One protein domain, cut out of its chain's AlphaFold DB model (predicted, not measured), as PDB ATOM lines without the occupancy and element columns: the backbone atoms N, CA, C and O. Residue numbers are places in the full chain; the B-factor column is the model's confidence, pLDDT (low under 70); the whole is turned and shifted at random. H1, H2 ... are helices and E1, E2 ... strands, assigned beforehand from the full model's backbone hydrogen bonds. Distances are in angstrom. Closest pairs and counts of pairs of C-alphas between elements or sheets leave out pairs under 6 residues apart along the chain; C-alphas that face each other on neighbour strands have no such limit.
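AT A GLANCE: This is residues 3 to 108 and 161 to 209 of the 217 residues of the protein "Polysaccharide lyase family 7 protein" of Hyphomonadaceae bacterium (UniProt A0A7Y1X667). A strongly twisted sheet of five strands, E5 E4 E3 E2 E6, has a small sheet of two strands, E1 and E7, partly face to face with it, their strands crossed, as a loose sandwich. The long loops of residues 10 to 23 and 170 to 189 lie together, and the short helix H1 and the loop of residues 33 to 48 lie at opposite ends of the length. The printed part has 155 residues with one named helix and seven named strands, in the order E1 E2 E3 E4 E5 E6 H1 E7; both sheets are antiparallel. The class is mostly strand, though only 62 residues are in named elements. The whole is compact, with a radius of gyration of the C-alphas of 15.8 A and spans of 46 by 36 by 31 A.

HOW THE PARTS SIT: In the large sheet E2, residues 24 to 32, E3, residues 49 to 54, E4, residues 61 to 69, and E5, residues 81 to 87, form a meander, each strand the antiparallel neighbour of the one before. They are three hairpins in turn. N 27 and O 51 are 2.8 A apart across E2 and E3, N 52 and O 65 2.8 A across E3 and E4, and N 84 and O 66 2.8 A across E4 and E5. E6, residues 161 to 169, is the edge strand beside E2, with N 29 and O 164 at 2.8 A; E5 is the other edge strand. E2 bends by 72 degrees at residue 28, and E6 by 82 degrees at residue 166. In the second sheet E1, residues 3 to 9, and E7, residues 201 to 208, are antiparallel at 175 degrees, with N 6 and O 203 at 2.9 A. The two sheets form a sandwich, two sheets face to face, with their strands at 48 degrees. The closest C-alphas of E6 and E7 are those of Ile 167 and Ala 202, 6.0 A apart. H1, residues 190 to 196, is not on the large sheet and is apart from E1; its O i to N i+4 pairs are within hydrogen-bond range.

IN THESE COORDINATES: E1 begins at C-alpha 3 (177.625, 154.969, 146.802) and is 17.7 A long. E4 is 25.7 A, E2 21.6 A and E6 21.1 A long. E7, 19.3 A, ends at C-alpha 208 (177.284, 153.693, 140.502).

THE WHOLE: The C-alphas of Ser 40 and Ala 195 are the two farthest apart, at 47.7 A. Residues 109 to 160 are not printed, and C-alphas 108 and 161 are 24.4 A apart across this cut. The links E1 to E2, E2 to E3, E4 to E5 and E6 to H1 are long. No printed residue has a pLDDT under 70.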
ATOM      1  N   ALA A   3     178.722 155.552 146.051       98.88
ATOM      2  CA  ALA A   3     177.625 154.969 146.802       98.88
ATOM      3  C   ALA A   3     177.067 155.966 147.814       98.88
ATOM      4  O   ALA A   3     177.830 156.679 148.459       98.88
ATOM      5  N   THR A   4     175.751 155.940 147.993       98.88
ATOM      6  CA  THR A   4     175.062 156.545 149.136       98.88
ATOM      7  C   THR A   4     174.308 155.430 149.833       98.88
ATOM      8  O   THR A   4     173.549 154.693 149.193       98.88
ATOM      9  N   LEU A   5     174.546 155.272 151.129       98.88
ATOM     10  CA  LEU A   5     173.979 154.190 151.915       98.88
ATOM     11  C   LEU A   5     173.743 154.603 153.362       98.88
ATOM     12  O   LEU A   5     174.298 155.582 153.840       98.88
ATOM     13  N   GLN A   6     172.987 153.779 154.069       98.88
ATOM     14  CA  GLN A   6     172.935 153.744 155.525       98.88
ATOM     15  C   GLN A   6     173.215 152.313 155.986       98.88
ATOM     16  O   GLN A   6     172.828 151.349 155.316       98.88
ATOM     17  N   VAL A   7     173.888 152.158 157.124       98.88
ATOM     18  CA  VAL A   7     174.001 150.852 157.787       98.88
ATOM     19  C   VAL A   7     172.813 150.706 158.721       98.88
ATOM     20  O   VAL A   7     172.637 151.509 159.628       98.88
ATOM     21  N   ASP A   8     171.993 149.688 158.493       98.81
ATOM     22  CA  ASP A   8     170.764 149.466 159.256       98.81
ATOM     23  C   ASP A   8     171.022 148.604 160.493       98.81
ATOM     24  O   ASP A   8     170.368 148.766 161.520       98.81
ATOM     25  N   HIS A   9     171.966 147.662 160.394       98.62
ATOM     26  CA  HIS A   9     172.270 146.724 161.471       98.62
ATOM     27  C   HIS A   9     173.682 146.142 161.342       98.62
ATOM     28  O   HIS A   9     174.169 145.897 160.236       98.62
ATOM     29  N   VAL A  10     174.310 145.847 162.479       98.25
ATOM     30  CA  VAL A  10     175.527 145.027 162.590       98.25
ATOM     31  C   VAL A  10     175.325 143.969 163.668       98.25
ATOM     32  O   VAL A  10     174.504 144.150 164.571       98.25
ATOM     33  N   ALA A  11     176.084 142.873 163.593       97.25
ATOM     34  CA  ALA A  11     175.957 141.779 164.546       97.25
ATOM     35  C   ALA A  11     176.161 142.304 165.973       97.25
ATOM     36  O   ALA A  11     177.080 143.086 166.207       97.25
ATOM     37  N   ARG A  12     175.311 141.885 166.916       96.31
ATOM     38  CA  ARG A  12     175.307 142.417 168.293       96.31
ATOM     39  C   ARG A  12     175.983 141.510 169.313       96.31
ATOM     40  O   ARG A  12     176.196 141.935 170.444       96.31
ATOM     41  N   ARG A  13     176.308 140.268 168.944       96.31
ATOM     42  CA  ARG A  13     176.859 139.264 169.862       96.31
ATOM     43  C   ARG A  13     178.184 138.728 169.341       96.31
ATOM     44  O   ARG A  13     178.261 138.191 168.237       96.31
ATOM     45  N   ALA A  14     179.214 138.838 170.171       95.31
ATOM     46  CA  ALA A  14     180.542 138.295 169.931       95.31
ATOM     47  C   ALA A  14     181.084 137.709 171.235       95.31
ATOM     48  O   ALA A  14     180.924 138.309 172.294       95.31
ATOM     49  N   GLU A  15     181.712 136.538 171.159       95.06
ATOM     50  CA  GLU A  15     182.411 135.940 172.300       95.06
ATOM     51  C   GLU A  15     183.640 136.757 172.703       95.06
ATOM     52  O   GLU A  15     183.911 136.917 173.888       95.06
ATOM     53  N   ASN A  16     184.338 137.319 171.714       93.06
ATOM     54  CA  ASN A  16     185.517 138.154 171.910       93.06
ATOM     55  C   ASN A  16     185.228 139.584 171.408       93.06
ATOM     56  O   ASN A  16     185.590 139.913 170.273       93.06
ATOM     57  N   PRO A  17     184.560 140.434 172.214       91.56
ATOM     58  CA  PRO A  17     184.120 141.772 171.799       91.56
ATOM     59  C   PRO A  17     185.275 142.733 171.472       91.56
ATOM     60  O   PRO A  17     185.096 143.666 170.693       91.56
ATOM     61  N   ASP A  18     186.467 142.483 172.022       89.50
ATOM     62  CA  ASP A  18     187.663 143.304 171.798       89.50
ATOM     63  C   ASP A  18     188.406 142.967 170.494       89.50
ATOM     64  O   ASP A  18     189.328 143.679 170.089       89.50
ATOM     65  N   VAL A  19     188.017 141.893 169.797       92.19
ATOM     66  CA  VAL A  19     188.583 141.570 168.480       92.19
ATOM     67  C   VAL A  19     188.166 142.646 167.480       92.19
ATOM     68  O   VAL A  19     187.004 143.043 167.408       92.19
ATOM     69  N   LYS A  20     189.114 143.110 166.658       92.56
ATOM     70  CA  LYS A  20     188.912 144.244 165.740       92.56
ATOM     71  C   LYS A  20     187.671 144.083 164.859       92.56
ATOM     72  O   LYS A  20     186.892 145.029 164.750       92.56
ATOM     73  N   ALA A  21     187.466 142.879 164.324       93.00
ATOM     74  CA  ALA A  21     186.345 142.522 163.458       93.00
ATOM     75  C   ALA A  21     184.966 142.470 164.150       93.00
ATOM     76  O   ALA A  21     183.944 142.518 163.458       93.00
ATOM     77  N   ALA A  22     184.910 142.384 165.485       94.69
ATOM     78  CA  ALA A  22     183.650 142.340 166.221       94.69
ATOM     79  C   ALA A  22     182.800 143.591 165.945       94.69
ATOM     80  O   ALA A  22     183.322 144.706 165.842       94.69
ATOM     81  N   PHE A  23     181.486 143.380 165.824       96.44
ATOM     82  CA  PHE A  23     180.481 144.432 165.634       96.44
ATOM     83  C   PHE A  23     180.731 145.344 164.419       96.44
ATOM     84  O   PHE A  23     180.392 146.529 164.430       96.44
ATOM     85  N   SER A  24     181.365 144.807 163.372       97.19
ATOM     86  CA  SER A  24     181.726 145.573 162.181       97.19
ATOM     87  C   SER A  24     181.311 144.890 160.884       97.19
ATOM     88  O   SER A  24     181.158 143.668 160.801       97.19
ATOM     89  N   ALA A  25     181.135 145.706 159.855       98.31
ATOM     90  CA  ALA A  25     180.848 145.262 158.507       98.31
ATOM     91  C   ALA A  25     181.558 146.161 157.493       98.31
ATOM     92  O   ALA A  25     181.758 147.352 157.731       98.31
ATOM     93  N   VAL A  26     181.931 145.586 156.353       98.81
ATOM     94  CA  VAL A  26     182.528 146.316 155.233       98.81
ATOM     95  C   VAL A  26     181.448 146.671 154.219       98.81
ATOM     96  O   VAL A  26     180.712 145.790 153.774       98.81
ATOM     97  N   VAL A  27     181.377 147.943 153.826       98.88
ATOM     98  CA  VAL A  27     180.335 148.482 152.933       98.88
ATOM     99  C   VAL A  27     180.806 148.768 151.501       98.88
ATOM    100  O   VAL A  27     180.001 148.955 150.588       98.88
ATOM    101  N   GLY A  28     182.118 148.771 151.277       98.88
ATOM    102  CA  GLY A  28     182.734 149.012 149.973       98.88
ATOM    103  C   GLY A  28     184.178 148.529 149.957       98.88
ATOM    104  O   GLY A  28     184.844 148.554 150.991       98.88
ATOM    105  N   GLN A  29     184.650 148.025 148.816       98.88
ATOM    106  CA  GLN A  29     186.002 147.482 148.673       98.88
ATOM    107  C   GLN A  29     186.581 147.740 147.285       98.88
ATOM    108  O   GLN A  29     185.850 147.783 146.292       98.88
ATOM    109  N   ILE A  30     187.909 147.766 147.226       98.75
ATOM    110  CA  ILE A  30     188.670 147.298 146.068       98.75
ATOM    111  C   ILE A  30     189.308 145.980 146.490       98.75
ATOM    112  O   ILE A  30     189.897 145.898 147.563       98.75
ATOM    113  N   HIS A  31     189.201 144.956 145.652       98.62
ATOM    114  CA  HIS A  31     189.809 143.653 145.886       98.62
ATOM    115  C   HIS A  31     190.695 143.287 144.695       98.62
ATOM    116  O   HIS A  31     190.313 143.502 143.541       98.62
ATOM    117  N   ALA A  32     191.882 142.742 144.958       98.25
ATOM    118  CA  ALA A  32     192.755 142.239 143.907       98.25
ATOM    119  C   ALA A  32     192.286 140.862 143.426       98.25
ATOM    120  O   ALA A  32     191.870 140.016 144.216       98.25
ATOM    121  N   VAL A  33     192.358 140.599 142.126       98.19
ATOM    122  CA  VAL A  33     192.130 139.256 141.589       98.19
ATOM    123  C   VAL A  33     193.201 138.324 142.146       98.19
ATOM    124  O   VAL A  33     194.390 138.646 142.133       98.19
ATOM    125  N   LYS A  34     192.779 137.160 142.643       97.06
ATOM    126  CA  LYS A  34     193.706 136.109 143.048       97.06
ATOM    127  C   LYS A  34     194.216 135.383 141.806       97.06
ATOM    128  O   LYS A  34     193.411 134.881 141.027       97.06
ATOM    129  N   TYR A  35     195.530 135.328 141.629       96.62
ATOM    130  CA  TYR A  35     196.164 134.599 140.533       96.62
ATOM    131  C   TYR A  35     196.558 133.191 140.983       96.62
ATOM    132  O   TYR A  35     196.875 132.974 142.153       96.62
ATOM    133  N   ASP A  36     196.597 132.246 140.042       96.69
ATOM    134  CA  ASP A  36     197.114 130.895 140.301       96.69
ATOM    135  C   ASP A  36     198.628 130.908 140.557       96.69
ATOM    136  O   ASP A  36     199.146 130.107 141.332       96.69
ATOM    137  N   ASN A  37     199.339 131.847 139.924       95.38
ATOM    138  CA  ASN A  37     200.768 132.068 140.103       95.38
ATOM    139  C   ASN A  37     201.028 133.516 140.538       95.38
ATOM    140  O   ASN A  37     200.774 134.455 139.784       95.38
ATOM    141  N   THR A  38     201.583 133.679 141.738       95.75
ATOM    142  CA  THR A  38     201.915 134.979 142.340       95.75
ATOM    143  C   THR A  38     203.417 135.276 142.332       95.75
ATOM    144  O   THR A  38     203.877 136.168 143.042       95.75
ATOM    145  N   GLY A  39     204.212 134.549 141.536       94.81
ATOM    146  CA  GLY A  39     205.670 134.715 141.451       94.81
ATOM    147  C   GLY A  39     206.128 136.087 140.940       94.81
ATOM    148  O   GLY A  39     207.285 136.452 141.117       94.81
ATOM    149  N   SER A  40     205.222 136.876 140.352       93.50
ATOM    150  CA  SER A  40     205.455 138.280 139.991       93.50
ATOM    151  C   SER A  40     205.421 139.243 141.184       93.50
ATOM    152  O   SER A  40     205.728 140.421 141.015       93.50
ATOM    153  N   GLY A  41     205.018 138.778 142.373       94.38
ATOM    154  CA  GLY A  41     204.759 139.629 143.535       94.38
ATOM    155  C   GLY A  41     203.362 140.260 143.557       94.38
ATOM    156  O   GLY A  41     203.099 141.117 144.397       94.38
ATOM    157  N   PHE A  42     202.462 139.851 142.656       96.81
ATOM    158  CA  PHE A  42     201.078 140.332 142.573       96.81
ATOM    159  C   PHE A  42     200.083 139.170 142.516       96.81
ATOM    160  O   PHE A  42     200.447 138.031 142.230       96.81
ATOM    161  N   GLY A  43     198.804 139.472 142.759       95.62
ATOM    162  CA  GLY A  43     197.726 138.486 142.662       95.62
ATOM    163  C   GLY A  43     197.482 137.675 143.932       95.62
ATOM    164  O   GLY A  43     196.886 136.604 143.862       95.62
ATOM    165  N   TYR A  44     197.914 138.163 145.100       97.44
ATOM    166  CA  TYR A  44     197.662 137.496 146.385       97.44
ATOM    167  C   TYR A  44     196.180 137.482 146.795       97.44
ATOM    168  O   TYR A  44     195.795 136.723 147.686       97.44
ATOM    169  N   GLY A  45     195.341 138.272 146.115       97.19
ATOM    170  CA  GLY A  45     193.928 138.419 146.447       97.19
ATOM    171  C   GLY A  45     193.687 139.289 147.681       97.19
ATOM    172  O   GLY A  45     192.745 139.021 148.415       97.19
ATOM    173  N   ASN A  46     194.564 140.261 147.929       98.19
ATOM    174  CA  ASN A  46     194.476 141.197 149.049       98.19
ATOM    175  C   ASN A  46     193.576 142.389 148.691       98.19
ATOM    176  O   ASN A  46     193.241 142.594 147.516       98.19
ATOM    177  N   GLU A  47     193.181 143.182 149.686       98.38
ATOM    178  CA  GLU A  47     192.300 144.334 149.470       98.38
ATOM    179  C   GLU A  47     193.013 145.690 149.638       98.38
ATOM    180  O   GLU A  47     193.270 146.112 150.769       98.38
ATOM    181  N   PRO A  48     193.247 146.442 148.540       98.38
ATOM    182  CA  PRO A  48     193.739 147.820 148.628       98.38
ATOM    183  C   PRO A  48     192.791 148.775 149.361       98.38
ATOM    184  O   PRO A  48     193.211 149.842 149.802       98.38
ATOM    185  N   LEU A  49     191.505 148.425 149.449       98.88
ATOM    186  CA  LEU A  49     190.506 149.217 150.148       98.88
ATOM    187  C   LEU A  49     189.449 148.315 150.771       98.88
ATOM    188  O   LEU A  49     188.804 147.537 150.066       98.88
ATOM    189  N   LYS A  50     189.173 148.530 152.054       98.81
ATOM    190  CA  LYS A  50     187.943 148.092 152.720       98.81
ATOM    191  C   LYS A  50     187.368 149.261 153.521       98.81
ATOM    192  O   LYS A  50     188.043 149.788 154.392       98.81
ATOM    193  N   ILE A  51     186.137 149.675 153.233       98.88
ATOM    194  CA  ILE A  51     185.422 150.730 153.968       98.88
ATOM    195  C   ILE A  51     184.567 150.057 155.035       98.88
ATOM    196  O   ILE A  51     183.663 149.293 154.700       98.88
ATOM    197  N   PHE A  52     184.847 150.327 156.303       98.75
ATOM    198  CA  PHE A  52     184.185 149.721 157.449       98.75
ATOM    199  C   PHE A  52     183.165 150.659 158.083       98.75
ATOM    200  O   PHE A  52     183.366 151.869 158.167       98.75
ATOM    201  N   TYR A  53     182.124 150.042 158.631       98.75
ATOM    202  CA  TYR A  53     181.311 150.580 159.708       98.75
ATOM    203  C   TYR A  53     181.460 149.664 160.929       98.75
ATOM    204  O   TYR A  53     181.330 148.442 160.800       98.75
ATOM    205  N   LYS A  54     181.730 150.225 162.111       98.00
ATOM    206  CA  LYS A  54     181.796 149.485 163.385       98.00
ATOM    207  C   LYS A  54     180.984 150.201 164.451       98.00
ATOM    208  O   LYS A  54     181.194 151.386 164.670       98.00
ATOM    209  N   LYS A  55     180.117 149.480 165.159       97.69
ATOM    210  CA  LYS A  55     179.315 150.045 166.247       97.69
ATOM    211  C   LYS A  55     179.161 149.035 167.372       97.69
ATOM    212  O   LYS A  55     178.640 147.950 167.136       97.69
ATOM    213  N   PHE A  56     179.565 149.396 168.587       96.75
ATOM    214  CA  PHE A  56     179.354 148.523 169.741       96.75
ATOM    215  C   PHE A  56     177.859 148.454 170.118       96.75
ATOM    216  O   PHE A  56     177.110 149.401 169.839       96.75
ATOM    217  N   PRO A  57     177.388 147.347 170.728       95.69
ATOM    218  CA  PRO A  57     175.959 147.141 170.983       95.69
ATOM    219  C   PRO A  57     175.304 148.213 171.868       95.69
ATOM    220  O   PRO A  57     174.108 148.458 171.707       95.69
ATOM    221  N   ASP A  58     176.089 148.840 172.744       94.69
ATOM    222  CA  ASP A  58     175.658 149.765 173.799       94.69
ATOM    223  C   ASP A  58     175.911 151.244 173.443       94.69
ATOM    224  O   ASP A  58     175.578 152.133 174.218       94.69
ATOM    225  N   GLN A  59     176.503 151.508 172.275       96.81
ATOM    226  CA  GLN A  59     176.737 152.862 171.762       96.81
ATOM    227  C   GLN A  59     175.556 153.317 170.907       96.81
ATOM    228  O   GLN A  59     174.899 152.489 170.280       96.81
ATOM    229  N   GLU A  60     175.311 154.619 170.808       97.62
ATOM    230  CA  GLU A  60     174.268 155.154 169.915       97.62
ATOM    231  C   GLU A  60     174.776 155.318 168.476       97.62
ATOM    232  O   GLU A  60     174.067 155.017 167.514       97.62
ATOM    233  N   THR A  61     176.043 155.699 168.313       98.38
ATOM    234  CA  THR A  61     176.682 155.891 167.009       98.38
ATOM    235  C   THR A  61     177.824 154.906 166.789       98.38
ATOM    236  O   THR A  61     178.440 154.388 167.718       98.38
ATOM    237  N   GLY A  62     178.071 154.595 165.522       98.19
ATOM    238  CA  GLY A  62     179.211 153.818 165.060       98.19
ATOM    239  C   GLY A  62     180.306 154.701 164.480       98.19
ATOM    240  O   GLY A  62     180.160 155.912 164.341       98.19
ATOM    241  N   SER A  63     181.413 154.076 164.114       98.69
ATOM    242  CA  SER A  63     182.539 154.715 163.442       98.69
ATOM    243  C   SER A  63     182.654 154.237 162.002       98.69
ATOM    244  O   SER A  63     182.443 153.053 161.719       98.69
ATOM    245  N   VAL A  64     183.040 155.153 161.119       98.88
ATOM    246  CA  VAL A  64     183.407 154.880 159.730       98.88
ATOM    247  C   VAL A  64     184.907 155.087 159.592       98.88
ATOM    248  O   VAL A  64     185.462 156.090 160.036       98.88
ATOM    249  N   PHE A  65     185.578 154.126 158.981       98.75
ATOM    250  CA  PHE A  65     187.001 154.192 158.665       98.75
ATOM    251  C   PHE A  65     187.266 153.291 157.465       98.75
ATOM    252  O   PHE A  65     186.426 152.468 157.096       98.75
ATOM    253  N   TRP A  66     188.427 153.419 156.846       98.81
ATOM    254  CA  TRP A  66     188.820 152.531 155.761       98.81
ATOM    255  C   TRP A  66     190.185 151.926 156.028       98.81
ATOM    256  O   TRP A  66     190.962 152.452 156.828       98.81
ATOM    257  N   THR A  67     190.464 150.793 155.391       98.56
ATOM    258  CA  THR A  67     191.749 150.120 155.524       98.56
ATOM    259  C   THR A  67     192.400 149.818 154.198       98.56
ATOM    260  O   THR A  67     191.724 149.571 153.197       98.56
ATOM    261  N   TYR A  68     193.726 149.823 154.242       98.69
ATOM    262  CA  TYR A  68     194.618 149.335 153.208       98.69
ATOM    263  C   TYR A  68     195.289 148.058 153.715       98.69
ATOM    264  O   TYR A  68     195.956 148.088 154.752       98.69
ATOM    265  N   GLU A  69     195.123 146.936 153.015       98.38
ATOM    266  CA  GLU A  69     195.895 145.726 153.293       98.38
ATOM    267  C   GLU A  69     197.192 145.751 152.480       98.38
ATOM    268  O   GLU A  69     197.158 145.930 151.262       98.38
ATOM    269  N   ARG A  70     198.337 145.528 153.130       98.38
ATOM    270  CA  ARG A  70     199.623 145.383 152.429       98.38
ATOM    271  C   ARG A  70     199.566 144.267 151.387       98.38
ATOM    272  O   ARG A  70     199.037 143.183 151.652       98.38
ATOM    273  N   ASN A  71     200.142 144.493 150.211       98.06
ATOM    274  CA  ASN A  71     200.104 143.542 149.101       98.06
ATOM    275  C   ASN A  71     201.210 142.478 149.230       98.06
ATOM    276  O   ASN A  71     202.178 142.449 148.468       98.06
ATOM    277  N   LEU A  72     201.055 141.600 150.220       98.00
ATOM    278  CA  LEU A  72     202.011 140.560 150.598       98.00
ATOM    279  C   LEU A  72     201.373 139.154 150.568       98.00
ATOM    280  O   LEU A  72     200.142 139.036 150.659       98.00
ATOM    281  N   PRO A  73     202.182 138.079 150.483       97.25
ATOM    282  CA  PRO A  73     201.713 136.704 150.647       97.25
ATOM    283  C   PRO A  73     200.905 136.491 151.932       97.25
ATOM    284  O   PRO A  73     201.062 137.200 152.923       97.25
ATOM    285  N   LYS A  74     200.022 135.487 151.932       93.38
ATOM    286  CA  LYS A  74     199.122 135.197 153.064       93.38
ATOM    287  C   LYS A  74     199.853 134.850 154.366       93.38
ATOM    288  O   LYS A  74     199.327 135.123 155.438       93.38
ATOM    289  N   ASP A  75     200.997 134.196 154.266       94.62
ATOM    290  CA  ASP A  75     201.834 133.748 155.377       94.62
ATOM    291  C   ASP A  75     202.880 134.784 155.815       94.62
ATOM    292  O   ASP A  75     203.562 134.563 156.814       94.62
ATOM    293  N   ASP A  76     202.980 135.927 155.126       96.81
ATOM    294  CA  ASP A  76     203.865 137.012 155.544       96.81
ATOM    295  C   ASP A  76     203.328 137.665 156.833       96.81
ATOM    296  O   ASP A  76     202.200 138.167 156.843       96.81
ATOM    297  N   PRO A  77     204.109 137.710 157.931       95.56
ATOM    298  CA  PRO A  77     203.655 138.287 159.197       95.56
ATOM    299  C   PRO A  77     203.414 139.801 159.119       95.56
ATOM    300  O   PRO A  77     202.745 140.361 159.987       95.56
ATOM    301  N   ASN A  78     203.952 140.474 158.098       97.25
ATOM    302  CA  ASN A  78     203.735 141.894 157.869       97.25
ATOM    303  C   ASN A  78     202.460 142.168 157.078       97.25
ATOM    304  O   ASN A  78     202.077 143.337 156.994       97.25
ATOM    305  N   ARG A  79     201.795 141.146 156.518       96.94
ATOM    306  CA  ARG A  79     200.490 141.294 155.870       96.94
ATOM    307  C   ARG A  79     199.456 141.687 156.921       96.94
ATOM    308  O   ARG A  79     198.986 140.868 157.706       96.94
ATOM    309  N   THR A  80     199.098 142.963 156.927       95.50
ATOM    310  CA  THR A  80     198.120 143.526 157.856       95.50
ATOM    311  C   THR A  80     197.329 144.631 157.183       95.50
ATOM    312  O   THR A  80     197.810 145.287 156.257       95.50
ATOM    313  N   ASP A  81     196.138 144.867 157.717       96.50
ATOM    314  CA  ASP A  81     195.360 146.065 157.466       96.50
ATOM    315  C   ASP A  81     195.896 147.255 158.269       96.50
ATOM    316  O   ASP A  81     196.088 147.172 159.489       96.50
ATOM    317  N   ILE A  82     196.079 148.373 157.574       96.94
ATOM    318  CA  ILE A  82     196.363 149.698 158.123       96.94
ATOM    319  C   ILE A  82     195.064 150.497 158.049       96.94
ATOM    320  O   ILE A  82     194.466 150.580 156.981       96.94
ATOM    321  N   ALA A  83     194.611 151.051 159.175       97.44
ATOM    322  CA  ALA A  83     193.318 151.725 159.275       97.44
ATOM    323  C   ALA A  83     193.460 153.251 159.331       97.44
ATOM    324  O   ALA A  83     194.306 153.768 160.063       97.44
ATOM    325  N   TYR A  84     192.579 153.951 158.619       98.19
ATOM    326  CA  TYR A  84     192.523 155.409 158.519       98.19
ATOM    327  C   TYR A  84     191.118 155.911 158.879       98.19
ATOM    328  O   TYR A  84     190.135 155.410 158.321       98.19
ATOM    329  N   PRO A  85     190.988 156.862 159.821       97.56
ATOM    330  CA  PRO A  85     189.688 157.261 160.356       97.56
ATOM    331  C   PRO A  85     188.890 158.087 159.343       97.56
ATOM    332  O   PRO A  85     189.458 158.890 158.616       97.56
ATOM    333  N   VAL A  86     187.569 157.948 159.306       98.69
ATOM    334  CA  VAL A  86     186.700 158.894 158.584       98.69
ATOM    335  C   VAL A  86     185.903 159.692 159.610       98.69
ATOM    336  O   VAL A  86     186.188 160.865 159.822       98.69
ATOM    337  N   TRP A  87     185.000 159.029 160.332       98.69
ATOM    338  CA  TRP A  87     184.237 159.615 161.436       98.69
ATOM    339  C   TRP A  87     184.232 158.660 162.629       98.69
ATOM    340  O   TRP A  87     184.063 157.448 162.472       98.69
ATOM    341  N   GLY A  88     184.427 159.198 163.829       97.88
ATOM    342  CA  GLY A  88     184.523 158.431 165.064       97.88
ATOM    343  C   GLY A  88     185.908 157.818 165.274       97.88
ATOM    344  O   GLY A  88     186.930 158.493 165.173       97.88
ATOM    345  N   ASN A  89     185.934 156.533 165.616       96.69
ATOM    346  CA  ASN A  89     187.097 155.797 166.098       96.69
ATOM    347  C   ASN A  89     187.586 154.716 165.117       96.69
ATOM    348  O   ASN A  89     186.872 154.257 164.228       96.69
ATOM    349  N   LEU A  90     188.824 154.256 165.316       95.44
ATOM    350  CA  LEU A  90     189.356 153.052 164.667       95.44
ATOM    351  C   LEU A  90     189.023 151.792 165.476       95.44
ATOM    352  O   LEU A  90     188.635 151.868 166.639       95.44
ATOM    353  N   TRP A  91     189.275 150.612 164.898       88.56
ATOM    354  CA  TRP A  91     189.027 149.310 165.535       88.56
ATOM    355  C   TRP A  91     189.547 149.137 166.963       88.56
ATOM    356  O   TRP A  91     188.993 148.319 167.694       88.56
ATOM    357  N   THR A  92     190.648 149.810 167.302       85.44
ATOM    358  CA  THR A  92     191.381 149.662 168.567       85.44
ATOM    359  C   THR A  92     190.879 150.585 169.670       85.44
ATOM    360  O   THR A  92     191.417 150.538 170.773       85.44
ATOM    361  N   ASN A  93     189.908 151.455 169.381       92.31
ATOM    362  CA  ASN A  93     189.334 152.360 170.363       92.31
ATOM    363  C   ASN A  93     187.846 152.048 170.555       92.31
ATOM    364  O   ASN A  93     187.020 152.339 169.693       92.31
ATOM    365  N   ASN A  94     187.525 151.482 171.720       91.75
ATOM    366  CA  ASN A  94     186.170 151.067 172.088       91.75
ATOM    367  C   ASN A  94     185.358 152.196 172.748       91.75
ATOM    368  O   ASN A  94     184.241 151.966 173.201       91.75
ATOM    369  N   THR A  95     185.910 153.410 172.833       94.38
ATOM    370  CA  THR A  95     185.196 154.573 173.375       94.38
ATOM    371  C   THR A  95     184.006 154.910 172.479       94.38
ATOM    372  O   THR A  95     184.083 154.759 171.257       94.38
ATOM    373  N   ASP A  96     182.909 155.370 173.078       95.94
ATOM    374  CA  ASP A  96     181.746 155.857 172.334       95.94
ATOM    375  C   ASP A  96     182.151 157.062 171.461       95.94
ATOM    376  O   ASP A  96     182.664 158.050 172.001       95.94
ATOM    377  N   PRO A  97     181.984 157.000 170.122       97.12
ATOM    378  CA  PRO A  97     182.290 158.133 169.253       97.12
ATOM    379  C   PRO A  97     181.303 159.301 169.432       97.12
ATOM    380  O   PRO A  97     181.617 160.432 169.051       97.12
ATOM    381  N   GLY A  98     180.125 159.069 170.020       97.62
ATOM    382  CA  GLY A  98     179.118 160.087 170.297       97.62
ATOM    383  C   GLY A  98     178.780 160.909 169.054       97.62
ATOM    384  O   GLY A  98     178.486 160.370 167.988       97.62
ATOM    385  N   LYS A  99     178.869 162.237 169.171       97.25
ATOM    386  CA  LYS A  99     178.573 163.164 168.064       97.25
ATOM    387  C   LYS A  99     179.567 163.105 166.905       97.25
ATOM    388  O   LYS A  99     179.272 163.691 165.876       97.25
ATOM    389  N   ALA A 100     180.718 162.457 167.065       97.75
ATOM    390  CA  ALA A 100     181.685 162.284 165.984       97.75
ATOM    391  C   ALA A 100     181.416 161.021 165.146       97.75
ATOM    392  O   ALA A 100     182.151 160.771 164.199       97.75
ATOM    393  N   GLY A 101     180.432 160.194 165.520       98.31
ATOM    394  CA  GLY A 101     180.087 158.953 164.824       98.31
ATOM    395  C   GLY A 101     178.875 159.070 163.893       98.31
ATOM    396  O   GLY A 101     178.265 160.126 163.771       98.31
ATOM    397  N   ILE A 102     178.514 157.944 163.276       98.81
ATOM    398  CA  ILE A 102     177.360 157.779 162.379       98.81
ATOM    399  C   ILE A 102     176.372 156.788 163.004       98.81
ATOM    400  O   ILE A 102     176.742 155.645 163.300       98.81
ATOM    401  N   ALA A 103     175.123 157.189 163.226       98.69
ATOM    402  CA  ALA A 103     174.097 156.305 163.784       98.69
ATOM    403  C   ALA A 103     173.690 155.185 162.805       98.69
ATOM    404  O   ALA A 103     173.895 155.277 161.594       98.69
ATOM    405  N   LEU A 104     173.085 154.108 163.319       98.69
ATOM    406  CA  LEU A 104     172.386 153.163 162.438       98.69
ATOM    407  C   LEU A 104     171.204 153.880 161.771       98.69
ATOM    408  O   LEU A 104     170.490 154.638 162.423       98.69
ATOM    409  N   GLY A 105     171.000 153.639 160.478       98.69
ATOM    410  CA  GLY A 105     169.994 154.325 159.667       98.69
ATOM    411  C   GLY A 105     170.371 155.753 159.249       98.69
ATOM    412  O   GLY A 105     169.612 156.376 158.514       98.69
ATOM    413  N   GLU A 106     171.528 156.273 159.668       98.75
ATOM    414  CA  GLU A 106     172.025 157.569 159.206       98.75
ATOM    415  C   GLU A 106     172.755 157.412 157.858       98.75
ATOM    416  O   GLU A 106     173.659 156.574 157.741       98.75
ATOM    417  N   PRO A 107     172.373 158.182 156.822       98.75
ATOM    418  CA  PRO A 107     172.985 158.068 155.511       98.75
ATOM    419  C   PRO A 107     174.368 158.725 155.463       98.75
ATOM    420  O   PRO A 107     174.613 159.789 156.029       98.75
ATOM    421  N   PHE A 108     175.266 158.116 154.702       98.94
ATOM    422  CA  PHE A 108     176.526 158.707 154.276       98.94
ATOM    423  C   PHE A 108     176.860 158.248 152.857       98.94
ATOM    424  O   PHE A 108     176.335 157.248 152.355       98.94
ATOM    425  N   LEU A 161     192.431 144.686 139.601       98.00
ATOM    426  CA  LEU A 161     191.576 145.101 140.713       98.00
ATOM    427  C   LEU A 161     190.111 145.166 140.275       98.00
ATOM    428  O   LEU A 161     189.811 145.435 139.112       98.00
ATOM    429  N   TYR A 162     189.190 144.956 141.212       98.50
ATOM    430  CA  TYR A 162     187.756 145.144 140.992       98.50
ATOM    431  C   TYR A 162     187.066 145.694 142.241       98.50
ATOM    432  O   TYR A 162     187.496 145.466 143.373       98.50
ATOM    433  N   PHE A 163     185.972 146.424 142.031       98.75
ATOM    434  CA  PHE A 163     185.147 146.951 143.112       98.75
ATOM    435  C   PHE A 163     184.224 145.880 143.702       98.75
ATOM    436  O   PHE A 163     183.724 145.011 142.987       98.75
ATOM    437  N   LYS A 164     183.922 146.000 144.997       98.75
ATOM    438  CA  LYS A 164     182.801 145.309 145.654       98.75
ATOM    439  C   LYS A 164     182.001 146.330 146.461       98.75
ATOM    440  O   LYS A 164     182.585 147.221 147.068       98.75
ATOM    441  N   ALA A 165     180.684 146.173 146.506       98.56
ATOM    442  CA  ALA A 165     179.785 146.974 147.334       98.56
ATOM    443  C   ALA A 165     178.674 146.079 147.888       98.56
ATOM    444  O   ALA A 165     178.284 145.105 147.243       98.56
ATOM    445  N   GLY A 166     178.198 146.379 149.092       98.62
ATOM    446  CA  GLY A 166     177.204 145.573 149.798       98.62
ATOM    447  C   GLY A 166     177.418 145.652 151.304       98.62
ATOM    448  O   GLY A 166     177.935 146.647 151.788       98.62
ATOM    449  N   ILE A 167     177.052 144.602 152.040       98.62
ATOM    450  CA  ILE A 167     177.305 144.492 153.481       98.62
ATOM    451  C   ILE A 167     178.084 143.203 153.770       98.62
ATOM    452  O   ILE A 167     177.532 142.115 153.901       98.62
ATOM    453  N   TYR A 168     179.411 143.307 153.814       98.44
ATOM    454  CA  TYR A 168     180.286 142.182 154.128       98.44
ATOM    455  C   TYR A 168     180.504 142.108 155.642       98.44
ATOM    456  O   TYR A 168     181.376 142.777 156.198       98.44
ATOM    457  N   ASN A 169     179.690 141.289 156.309       96.69
ATOM    458  CA  ASN A 169     179.760 141.066 157.753       96.69
ATOM    459  C   ASN A 169     181.139 140.517 158.168       96.69
ATOM    460  O   ASN A 169     181.570 139.480 157.665       96.69
ATOM    461  N   GLN A 170     181.825 141.212 159.079       95.12
ATOM    462  CA  GLN A 170     183.165 140.838 159.557       95.12
ATOM    463  C   GLN A 170     183.112 139.974 160.821       95.12
ATOM    464  O   GLN A 170     184.108 139.378 161.229       95.12
ATOM    465  N   CYS A 171     181.937 139.883 161.439       88.19
ATOM    466  CA  CYS A 171     181.715 139.162 162.678       88.19
ATOM    467  C   CYS A 171     181.570 137.653 162.396       88.19
ATOM    468  O   CYS A 171     180.462 137.132 162.283       88.19
ATOM    469  N   SER A 172     182.691 136.940 162.235       90.44
ATOM    470  CA  SER A 172     182.670 135.489 161.984       90.44
ATOM    471  C   SER A 172     182.402 134.674 163.256       90.44
ATOM    472  O   SER A 172     182.793 135.076 164.354       90.44
ATOM    473  N   THR A 173     181.825 133.482 163.096       93.44
ATOM    474  CA  THR A 173     181.579 132.517 164.185       93.44
ATOM    475  C   THR A 173     182.838 131.794 164.669       93.44
ATOM    476  O   THR A 173     182.805 131.093 165.678       93.44
ATOM    477  N   LYS A 174     183.971 131.958 163.972       92.75
ATOM    478  CA  LYS A 174     185.234 131.322 164.352       92.75
ATOM    479  C   LYS A 174     185.767 131.908 165.653       92.75
ATOM    480  O   LYS A 174     185.750 133.124 165.851       92.75
ATOM    481  N   THR A 175     186.311 131.029 166.485       87.81
ATOM    482  CA  THR A 175     187.064 131.343 167.701       87.81
ATOM    483  C   THR A 175     188.561 131.091 167.466       87.81
ATOM    484  O   THR A 175     188.945 130.510 166.450       87.81
ATOM    485  N   GLY A 176     189.425 131.558 168.372       78.69
ATOM    486  CA  GLY A 176     190.883 131.374 168.267       78.69
ATOM    487  C   GLY A 176     191.712 132.660 168.297       78.69
ATOM    488  O   GLY A 176     192.925 132.601 168.113       78.69
ATOM    489  N   GLY A 177     191.081 133.814 168.544       73.19
ATOM    490  CA  GLY A 177     191.767 135.096 168.713       73.19
ATOM    491  C   GLY A 177     192.329 135.686 167.414       73.19
ATOM    492  O   GLY A 177     191.894 135.367 166.308       73.19
ATOM    493  N   GLY A 178     193.293 136.597 167.549       81.69
ATOM    494  CA  GLY A 178     193.841 137.352 166.422       81.69
ATOM    495  C   GLY A 178     192.901 138.454 165.925       81.69
ATOM    496  O   GLY A 178     192.024 138.926 166.642       81.69
ATOM    497  N   PHE A 179     193.115 138.896 164.688       82.56
ATOM    498  CA  PHE A 179     192.440 140.078 164.138       82.56
ATOM    499  C   PHE A 179     190.959 139.831 163.785       82.56
ATOM    500  O   PHE A 179     190.152 140.758 163.856       82.56
ATOM    501  N   TRP A 180     190.608 138.588 163.422       88.56
ATOM    502  CA  TRP A 180     189.365 138.265 162.699       88.56
ATOM    503  C   TRP A 180     188.394 137.322 163.431       88.56
ATOM    504  O   TRP A 180     187.226 137.234 163.052       88.56
ATOM    505  N   TYR A 181     188.828 136.590 164.461       92.50
ATOM    506  CA  TYR A 181     188.022 135.519 165.072       92.50
ATOM    507  C   TYR A 181     187.291 135.983 166.335       92.50
ATOM    508  O   TYR A 181     187.667 135.665 167.464       92.50
ATOM    509  N   ALA A 182     186.228 136.761 166.115       93.19
ATOM    510  CA  ALA A 182     185.398 137.348 167.165       93.19
ATOM    511  C   ALA A 182     184.421 136.360 167.841       93.19
ATOM    512  O   ALA A 182     183.842 136.695 168.874       93.19
ATOM    513  N   GLY A 183     184.232 135.145 167.308       95.31
ATOM    514  CA  GLY A 183     183.317 134.151 167.880       95.31
ATOM    515  C   GLY A 183     181.862 134.630 167.926       95.31
ATOM    516  O   GLY A 183     181.192 134.489 168.951       95.31
ATOM    517  N   CYS A 184     181.390 135.267 166.854       94.81
ATOM    518  CA  CYS A 184     180.025 135.787 166.772       94.81
ATOM    519  C   CYS A 184     178.998 134.654 166.739       94.81
ATOM    520  O   CYS A 184     179.314 133.529 166.359       94.81
ATOM    521  N   LYS A 185     177.774 134.928 167.191       95.38
ATOM    522  CA  LYS A 185     176.808 133.872 167.543       95.38
ATOM    523  C   LYS A 185     175.828 133.493 166.427       95.38
ATOM    524  O   LYS A 185     174.821 132.859 166.717       95.38
ATOM    525  N   GLY A 186     176.149 133.822 165.173       94.19
ATOM    526  CA  GLY A 186     175.360 133.394 164.016       94.19
ATOM    527  C   GLY A 186     175.260 131.868 163.941       94.19
ATOM    528  O   GLY A 186     176.274 131.168 163.950       94.19
ATOM    529  N   SER A 187     174.036 131.364 163.888       94.88
ATOM    530  CA  SER A 187     173.690 129.942 163.847       94.88
ATOM    531  C   SER A 187     173.632 129.397 162.417       94.88
ATOM    532  O   SER A 187     173.855 128.204 162.200       94.88
ATOM    533  N   GLY A 188     173.361 130.266 161.436       94.19
ATOM    534  CA  GLY A 188     173.038 129.879 160.064       94.19
ATOM    535  C   GLY A 188     171.537 129.681 159.813       94.19
ATOM    536  O   GLY A 188     171.156 129.485 158.658       94.19
ATOM    537  N   ASP A 189     170.688 129.770 160.844       97.50
ATOM    538  CA  ASP A 189     169.233 129.877 160.706       97.50
ATOM    539  C   ASP A 189     168.810 131.352 160.708       97.50
ATOM    540  O   ASP A 189     169.050 132.094 161.659       97.50
ATOM    541  N   TRP A 190     168.160 131.802 159.632       96.62
ATOM    542  CA  TRP A 190     167.820 133.219 159.478       96.62
ATOM    543  C   TRP A 190     166.810 133.723 160.511       96.62
ATOM    544  O   TRP A 190     166.908 134.870 160.946       96.62
ATOM    545  N   ALA A 191     165.815 132.914 160.883       97.88
ATOM    546  CA  ALA A 191     164.793 133.359 161.822       97.88
ATOM    547  C   ALA A 191     165.407 133.564 163.212       97.88
ATOM    548  O   ALA A 191     165.153 134.589 163.851       97.88
ATOM    549  N   GLU A 192     166.263 132.633 163.631       98.06
ATOM    550  CA  GLU A 192     167.039 132.729 164.863       98.06
ATOM    551  C   GLU A 192     168.032 133.901 164.824       98.06
ATOM    552  O   GLU A 192     168.004 134.760 165.707       98.06
ATOM    553  N   ASP A 193     168.865 133.994 163.785       97.62
ATOM    554  CA  ASP A 193     169.912 135.017 163.674       97.62
ATOM    555  C   ASP A 193     169.322 136.428 163.600       97.62
ATOM    556  O   ASP A 193     169.839 137.365 164.216       97.62
ATOM    557  N   LYS A 194     168.188 136.596 162.910       97.62
ATOM    558  CA  LYS A 194     167.470 137.872 162.865       97.62
ATOM    559  C   LYS A 194     166.887 138.244 164.227       97.62
ATOM    560  O   LYS A 194     167.028 139.396 164.636       97.62
ATOM    561  N   ALA A 195     166.249 137.299 164.925       97.88
ATOM    562  CA  ALA A 195     165.682 137.537 166.255       97.88
ATOM    563  C   ALA A 195     166.768 137.889 167.285       97.88
ATOM    564  O   ALA A 195     166.568 138.752 168.138       97.88
ATOM    565  N   ASN A 196     167.935 137.260 167.160       97.19
ATOM    566  CA  ASN A 196     169.088 137.464 168.027       97.19
ATOM    567  C   ASN A 196     169.931 138.701 167.674       97.19
ATOM    568  O   ASN A 196     170.714 139.172 168.503       97.19
ATOM    569  N   GLY A 197     169.788 139.236 166.459       97.25
ATOM    570  CA  GLY A 197     170.588 140.356 165.972       97.25
ATOM    571  C   GLY A 197     171.985 139.967 165.472       97.25
ATOM    572  O   GLY A 197     172.872 140.819 165.487       97.25
ATOM    573  N   ASP A 198     172.189 138.733 165.007       97.25
ATOM    574  CA  ASP A 198     173.471 138.202 164.503       97.25
ATOM    575  C   ASP A 198     173.610 138.303 162.981       97.25
ATOM    576  O   ASP A 198     174.084 137.398 162.298       97.25
ATOM    577  N   TYR A 199     173.202 139.437 162.429       97.31
ATOM    578  CA  TYR A 199     173.290 139.717 161.002       97.31
ATOM    579  C   TYR A 199     173.923 141.084 160.769       97.31
ATOM    580  O   TYR A 199     174.221 141.815 161.707       97.31
ATOM    581  N   ALA A 200     174.142 141.440 159.511       98.19
ATOM    582  CA  ALA A 200     174.451 142.809 159.130       98.19
ATOM    583  C   ALA A 200     173.517 143.215 157.991       98.19
ATOM    584  O   ALA A 200     173.153 142.380 157.161       98.19
ATOM    585  N   GLN A 201     173.120 144.481 157.959       98.69
ATOM    586  CA  GLN A 201     172.229 145.021 156.942       98.69
ATOM    587  C   GLN A 201     172.637 146.454 156.605       98.69
ATOM    588  O   GLN A 201     172.990 147.233 157.489       98.69
ATOM    589  N   ALA A 202     172.574 146.794 155.324       98.81
ATOM    590  CA  ALA A 202     172.695 148.160 154.842       98.81
ATOM    591  C   ALA A 202     171.739 148.380 153.672       98.81
ATOM    592  O   ALA A 202     171.477 147.457 152.893       98.81
ATOM    593  N   THR A 203     171.288 149.618 153.526       98.88
ATOM    594  CA  THR A 203     170.428 150.061 152.434       98.88
ATOM    595  C   THR A 203     171.199 151.052 151.574       98.88
ATOM    596  O   THR A 203     171.638 152.087 152.066       98.88
ATOM    597  N   PHE A 204     171.368 150.739 150.288       98.81
ATOM    598  CA  PHE A 204     172.017 151.613 149.309       98.81
ATOM    599  C   PHE A 204     170.946 152.367 148.518       98.81
ATOM    600  O   PHE A 204     170.190 151.754 147.766       98.81
ATOM    601  N   SER A 205     170.889 153.688 148.671       98.69
ATOM    602  CA  SER A 205     169.990 154.553 147.895       98.69
ATOM    603  C   SER A 205     170.584 154.934 146.536       98.69
ATOM    604  O   SER A 205     169.848 155.225 145.594       98.69
ATOM    605  N   ALA A 206     171.912 154.878 146.405       98.56
ATOM    606  CA  ALA A 206     172.624 155.031 145.144       98.56
ATOM    607  C   ALA A 206     173.855 154.121 145.104       98.56
ATOM    608  O   ALA A 206     174.574 153.989 146.093       98.56
ATOM    609  N   LEU A 207     174.118 153.520 143.942       98.56
ATOM    610  CA  LEU A 207     175.334 152.753 143.683       98.56
ATOM    611  C   LEU A 207     175.693 152.845 142.197       98.56
ATOM    612  O   LEU A 207     174.928 152.398 141.342       98.56
ATOM    613  N   LYS A 208     176.841 153.446 141.880       98.38
ATOM    614  CA  LYS A 208     177.284 153.693 140.502       98.38
ATOM    615  C   LYS A 208     178.747 153.299 140.319       98.38
ATOM    616  O   LYS A 208     179.647 153.829 140.968       98.38
ATOM    617  N   ALA A 209     179.002 152.389 139.385       97.38
ATOM    618  CA  ALA A 209     180.338 152.145 138.853       97.38
ATOM    619  C   ALA A 209     180.486 152.916 137.534       97.38
ATOM    620  O   ALA A 209     179.665 152.766 136.632       97.38
TER     621      ALA A 209